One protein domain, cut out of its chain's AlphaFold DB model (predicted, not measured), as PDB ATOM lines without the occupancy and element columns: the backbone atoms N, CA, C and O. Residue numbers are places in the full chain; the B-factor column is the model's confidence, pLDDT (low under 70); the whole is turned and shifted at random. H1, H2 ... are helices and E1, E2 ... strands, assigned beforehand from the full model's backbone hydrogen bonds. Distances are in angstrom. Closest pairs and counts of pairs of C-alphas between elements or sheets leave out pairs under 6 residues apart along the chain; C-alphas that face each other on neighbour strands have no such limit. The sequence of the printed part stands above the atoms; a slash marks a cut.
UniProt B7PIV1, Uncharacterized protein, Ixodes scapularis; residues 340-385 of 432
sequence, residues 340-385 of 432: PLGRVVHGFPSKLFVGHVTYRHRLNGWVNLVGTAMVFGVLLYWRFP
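Overview. This is residues 340 to 385 of the 432 residues of an uncharacterized protein of Ixodes scapularis (UniProt B7PIV1). A thin, drawn-out rod has a small hairpin of two short strands, E1 and E2, towards one end and one long helix, H1, reaching away from it towards the other, with no packed core. The long loop between the strands makes the far end on the hairpin's side, where residues 351 to 356 stick out, while H1 continues beyond E2 in much the same direction. The printed part has 46 residues, with two named strands and one named helix in the order E1, E2, H1; the sheet, E1 - E2, is antiparallel, and the class is mixed, helices and strands. The whole is extended, with a radius of gyration of the C-alphas of 17.7 A and spans of 56 by 19 by 11 A.

Along the chain. The printed part begins at Pro 340. E1, residues 344 to 346, starts with C-alpha 344 at (101.009, 183.302, 205.398) and is 6.6 A long from first to last C-alpha. E2, residues 360 to 362, is also 6.6 A long. H1, residues 365 to 381, is 24.1 A long and ends with C-alpha 381 at (114.431, 171.123, 234.328).

Arrangement. E1 and E2 form a hairpin, antiparallel at 142 degrees between their directions. The C-alphas of Val 344 and Arg 362 face each other at 4.6 A. N 345 and O 361 are within hydrogen-bond range at 2.9 A, as are N 361 and O 345 at 2.9 A. A tight link of 2 residues joins E2 to H1. E1 and H1 are apart. In H1 every O i to N i+4 pair is within hydrogen-bond range.

Size, cuts and confidence. The two C-alphas farthest apart, those of Val 354 and Arg 383, are 55.6 A apart. The printed part has no cut. The link from E1 to E2 is long, with 13 residues. Residues 369 to 375 and 377 to 383 stand free, of which 369 to 375 and 377 to 381 belong to H1. The mean pLDDT of the printed part is 84.2, and residues 350 to 357 are under 70.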
ATOM      1  N   PRO A 340     107.200 186.449 212.952       86.12
ATOM      2  CA  PRO A 340     106.776 186.083 211.601       86.12
ATOM      3  C   PRO A 340     107.316 184.714 211.130       86.12
ATOM      4  O   PRO A 340     107.784 184.593 210.000       86.12
ATOM      5  N   LEU A 341     107.220 183.673 211.959       85.75
ATOM      6  CA  LEU A 341     107.677 182.315 211.649       85.75
ATOM      7  C   LEU A 341     106.539 181.468 211.080       85.75
ATOM      8  O   LEU A 341     105.835 180.792 211.824       85.75
ATOM      9  N   GLY A 342     106.356 181.485 209.760       84.44
ATOM     10  CA  GLY A 342     105.410 180.572 209.124       84.44
ATOM     11  C   GLY A 342     104.891 181.022 207.769       84.44
ATOM     12  O   GLY A 342     105.136 182.139 207.301       84.44
ATOM     13  N   ARG A 343     104.133 180.119 207.139       88.31
ATOM     14  CA  ARG A 343     103.401 180.411 205.905       88.31
ATOM     15  C   ARG A 343     102.282 181.397 206.202       88.31
ATOM     16  O   ARG A 343     101.568 181.281 207.197       88.31
ATOM     17  N   VAL A 344     102.119 182.363 205.307       91.06
ATOM     18  CA  VAL A 344     101.009 183.302 205.398       91.06
ATOM     19  C   VAL A 344      99.868 182.793 204.540       91.06
ATOM     20  O   VAL A 344     100.051 182.583 203.343       91.06
ATOM     21  N   VAL A 345      98.706 182.604 205.153       89.00
ATOM     22  CA  VAL A 345      97.498 182.147 204.473       89.00
ATOM     23  C   VAL A 345      96.566 183.343 204.324       89.00
ATOM     24  O   VAL A 345      96.383 184.135 205.251       89.00
ATOM     25  N   HIS A 346      96.009 183.508 203.132       88.31
ATOM     26  CA  HIS A 346      94.981 184.514 202.914       88.31
ATOM     27  C   HIS A 346      93.691 183.978 203.523       88.31
ATOM     28  O   HIS A 346      93.265 182.867 203.206       88.31
ATOM     29  N   GLY A 347      93.117 184.735 204.460       83.38
ATOM     30  CA  GLY A 347      91.818 184.398 205.021       83.38
ATOM     31  C   GLY A 347      90.752 184.366 203.932       83.38
ATOM     32  O   GLY A 347      90.930 184.944 202.857       83.38
ATOM     33  N   PHE A 348      89.631 183.704 204.225       78.00
ATOM     34  CA  PHE A 348      88.489 183.707 203.320       78.00
ATOM     35  C   PHE A 348      88.118 185.152 202.960       78.00
ATOM     36  O   PHE A 348      87.971 185.979 203.868       78.00
ATOM     37  N   PRO A 349      87.984 185.479 201.662       72.38
ATOM     38  CA  PRO A 349      87.535 186.797 201.256       72.38
ATOM     39  C   PRO A 349      86.109 186.978 201.776       72.38
ATOM     40  O   PRO A 349      85.161 186.354 201.297       72.38
ATOM     41  N   SER A 350      85.958 187.809 202.804       61.03
ATOM     42  CA  SER A 350      84.644 188.193 203.299       61.03
ATOM     43  C   SER A 350      83.954 189.003 202.210       61.03
ATOM     44  O   SER A 350      84.229 190.192 202.055       61.03
ATOM     45  N   LYS A 351      83.023 188.368 201.487       61.53
ATOM     46  CA  LYS A 351      82.188 188.978 200.433       61.53
ATOM     47  C   LYS A 351      81.404 190.220 200.894       61.53
ATOM     48  O   LYS A 351      80.799 190.896 200.074       61.53
ATOM     49  N   LEU A 352      81.378 190.500 202.199       58.19
ATOM     50  CA  LEU A 352      80.695 191.652 202.784       58.19
ATOM     51  C   LEU A 352      81.493 192.963 202.717       58.19
ATOM     52  O   LEU A 352      80.891 194.025 202.871       58.19
ATOM     53  N   PHE A 353      82.810 192.933 202.496       57.97
ATOM     54  CA  PHE A 353      83.568 194.170 202.309       57.97
ATOM     55  C   PHE A 353      83.604 194.542 200.825       57.97
ATOM     56  O   PHE A 353      84.085 193.786 199.988       57.97
ATOM     57  N   VAL A 354      83.105 195.744 200.517       57.47
ATOM     58  CA  VAL A 354      83.023 196.316 199.156       57.47
ATOM     59  C   VAL A 354      84.410 196.546 198.521       57.47
ATOM     60  O   VAL A 354      84.518 196.763 197.322       57.47
ATOM     61  N   GLY A 355      85.494 196.400 199.283       59.75
ATOM     62  CA  GLY A 355      86.829 196.137 198.752       59.75
ATOM     63  C   GLY A 355      87.268 194.757 199.219       59.75
ATOM     64  O   GLY A 355      87.203 194.490 200.417       59.75
ATOM     65  N   HIS A 356      87.709 193.893 198.299       59.78
ATOM     66  CA  HIS A 356      88.271 192.560 198.559       59.78
ATOM     67  C   HIS A 356      89.581 192.643 199.373       59.78
ATOM     68  O   HIS A 356      90.652 192.243 198.923       59.78
ATOM     69  N   VAL A 357      89.530 193.190 200.585       64.19
ATOM     70  CA  VAL A 357      90.674 193.265 201.484       64.19
ATOM     71  C   VAL A 357      90.802 191.901 202.144       64.19
ATOM     72  O   VAL A 357      90.213 191.622 203.189       64.19
ATOM     73  N   THR A 358      91.547 191.013 201.494       71.31
ATOM     74  CA  THR A 358      91.911 189.721 202.069       71.31
ATOM     75  C   THR A 358      92.836 189.959 203.253       71.31
ATOM     76  O   THR A 358      93.959 190.442 203.088       71.31
ATOM     77  N   TYR A 359      92.380 189.620 204.457       77.75
ATOM     78  CA  TYR A 359      93.239 189.680 205.629       77.75
ATOM     79  C   TYR A 359      94.315 188.595 205.524       77.75
ATOM     80  O   TYR A 359      94.027 187.406 205.353       77.75
ATOM     81  N   ARG A 360      95.579 189.014 205.611       84.62
ATOM     82  CA  ARG A 360      96.733 188.115 205.608       84.62
ATOM     83  C   ARG A 360      96.882 187.539 207.019       84.62
ATOM     84  O   ARG A 360      97.358 188.234 207.918       84.62
ATOM     85  N   HIS A 361      96.473 186.293 207.239       85.50
ATOM     86  CA  HIS A 361      96.628 185.632 208.535       85.50
ATOM     87  C   HIS A 361      97.909 184.793 208.551       85.50
ATOM     88  O   HIS A 361      98.167 183.981 207.662       85.50
ATOM     89  N   ARG A 362      98.742 184.995 209.576       86.50
ATOM     90  CA  ARG A 362      99.919 184.157 209.834       86.50
ATOM     91  C   ARG A 362      99.525 183.059 210.813       86.50
ATOM     92  O   ARG A 362      99.117 183.355 211.936       86.50
ATOM     93  N   LEU A 363      99.610 181.807 210.375       87.81
ATOM     94  CA  LEU A 363      99.266 180.645 211.189       87.81
ATOM     95  C   LEU A 363     100.548 180.042 211.765       87.81
ATOM     96  O   LEU A 363     101.157 179.164 211.163       87.81
ATOM     97  N   ASN A 364     100.935 180.512 212.951       90.94
ATOM     98  CA  ASN A 364     102.163 180.085 213.634       90.94
ATOM     99  C   ASN A 364     101.868 179.174 214.837       90.94
ATOM    100  O   ASN A 364     102.660 179.080 215.771       90.94
ATOM    101  N   GLY A 365     100.712 178.499 214.830       90.81
ATOM    102  CA  GLY A 365     100.237 177.709 215.970       90.81
ATOM    103  C   GLY A 365     101.228 176.629 216.413       90.81
ATOM    104  O   GLY A 365     101.459 176.475 217.608       90.81
ATOM    105  N   TRP A 366     101.875 175.944 215.463       91.06
ATOM    106  CA  TRP A 366     102.877 174.918 215.772       91.06
ATOM    107  C   TRP A 366     104.115 175.490 216.468       91.06
ATOM    108  O   TRP A 366     104.568 174.947 217.470       91.06
ATOM    109  N   VAL A 367     104.636 176.619 215.982       90.69
ATOM    110  CA  VAL A 367     105.806 177.280 216.581       90.69
ATOM    111  C   VAL A 367     105.484 177.752 217.996       90.69
ATOM    112  O   VAL A 367     106.290 177.563 218.902       90.69
ATOM    113  N   ASN A 368     104.280 178.285 218.213       92.75
ATOM    114  CA  ASN A 368     103.830 178.684 219.545       92.75
ATOM    115  C   ASN A 368     103.690 177.485 220.483       92.75
ATOM    116  O   ASN A 368     104.129 177.547 221.630       92.75
ATOM    117  N   LEU A 369     103.146 176.369 219.994       94.00
ATOM    118  CA  LEU A 369     103.051 175.133 220.766       94.00
ATOM    119  C   LEU A 369     104.439 174.617 221.174       94.00
ATOM    120  O   LEU A 369     104.673 174.351 222.348       94.00
ATOM    121  N   VAL A 370     105.384 174.534 220.234       95.56
ATOM    122  CA  VAL A 370     106.752 174.069 220.517       95.56
ATOM    123  C   VAL A 370     107.485 175.037 221.445       95.56
ATOM    124  O   VAL A 370     108.123 174.601 222.400       95.56
ATOM    125  N   GLY A 371     107.364 176.348 221.219       94.00
ATOM    126  CA  GLY A 371     107.996 177.365 222.059       94.00
ATOM    127  C   GLY A 371     107.486 177.324 223.499       94.00
ATOM    128  O   GLY A 371     108.271 177.351 224.445       94.00
ATOM    129  N   THR A 372     106.175 177.175 223.685       94.88
ATOM    130  CA  THR A 372     105.580 177.048 225.024       94.88
ATOM    131  C   THR A 372     105.931 175.726 225.696       94.88
ATOM    132  O   THR A 372     106.236 175.727 226.889       94.88
ATOM    133  N   ALA A 373     105.976 174.625 224.942       95.75
ATOM    134  CA  ALA A 373     106.441 173.333 225.436       95.75
ATOM    135  C   ALA A 373     107.918 173.378 225.863       95.75
ATOM    136  O   ALA A 373     108.254 172.851 226.921       95.75
ATOM    137  N   MET A 374     108.787 174.058 225.106       96.38
ATOM    138  CA  MET A 374     110.189 174.260 225.488       96.38
ATOM    139  C   MET A 374     110.317 175.076 226.771       96.38
ATOM    140  O   MET A 374     111.022 174.654 227.683       96.38
ATOM    141  N   VAL A 375     109.608 176.203 226.888       93.94
ATOM    142  CA  VAL A 375     109.614 177.013 228.121       93.94
ATOM    143  C   VAL A 375     109.129 176.188 229.313       93.94
ATOM    144  O   VAL A 375     109.738 176.227 230.383       93.94
ATOM    145  N   PHE A 376     108.075 175.393 229.128       93.00
ATOM    146  CA  PHE A 376     107.579 174.487 230.160       93.00
ATOM    147  C   PHE A 376     108.612 173.413 230.534       93.00
ATOM    148  O   PHE A 376     108.843 173.170 231.718       93.00
ATOM    149  N   GLY A 377     109.292 172.825 229.546       95.19
ATOM    150  CA  GLY A 377     110.381 171.867 229.747       95.19
ATOM    151  C   GLY A 377     111.570 172.460 230.506       95.19
ATOM    152  O   GLY A 377     112.090 171.826 231.421       95.19
ATOM    153  N   VAL A 378     111.954 173.704 230.207       95.38
ATOM    154  CA  VAL A 378     113.004 174.429 230.944       95.38
ATOM    155  C   VAL A 378     112.580 174.682 232.393       95.38
ATOM    156  O   VAL A 378     113.373 174.471 233.311       95.38
ATOM    157  N   LEU A 379     111.317 175.055 232.628       92.69
ATOM    158  CA  LEU A 379     110.773 175.190 233.985       92.69
ATOM    159  C   LEU A 379     110.822 173.862 234.760       92.69
ATOM    160  O   LEU A 379     111.179 173.860 235.941       92.69
ATOM    161  N   LEU A 380     110.496 172.739 234.109       94.25
ATOM    162  CA  LEU A 380     110.619 171.404 234.707       94.25
ATOM    163  C   LEU A 380     112.073 171.063 235.041       94.25
ATOM    164  O   LEU A 380     112.348 170.567 236.136       94.25
ATOM    165  N   TYR A 381     113.001 171.357 234.129       96.69
ATOM    166  CA  TYR A 381     114.431 171.123 234.328       96.69
ATOM    167  C   TYR A 381     114.973 171.905 235.532       96.69
ATOM    168  O   TYR A 381     115.713 171.363 236.352       96.69
ATOM    169  N   TRP A 382     114.510 173.143 235.723       96.38
ATOM    170  CA  TRP A 382     114.817 173.966 236.900       96.38
ATOM    171  C   TRP A 382     114.085 173.547 238.178       96.38
ATOM    172  O   TRP A 382     114.139 174.263 239.180       96.38
ATOM    173  N   ARG A 383     113.414 172.387 238.177       93.06
ATOM    174  CA  ARG A 383     112.661 171.860 239.324       93.06
ATOM    175  C   ARG A 383     111.606 172.854 239.813       93.06
ATOM    176  O   ARG A 383     111.280 172.876 241.002       93.06
ATOM    177  N   PHE A 384     111.062 173.684 238.916       89.31
ATOM    178  CA  PHE A 384     110.001 174.604 239.289       89.31
ATOM    179  C   PHE A 384     108.786 173.779 239.743       89.31
ATOM    180  O   PHE A 384     108.340 172.890 239.013       89.31
ATOM    181  N   PRO A 385     108.253 174.008 240.955       88.31
ATOM    182  CA  PRO A 385     107.208 173.158 241.505       88.31
ATOM    183  C   PRO A 385     105.899 173.357 240.733       88.31
ATOM    184  O   PRO A 385     105.131 174.286 240.991       88.31
TER     185      PRO A 385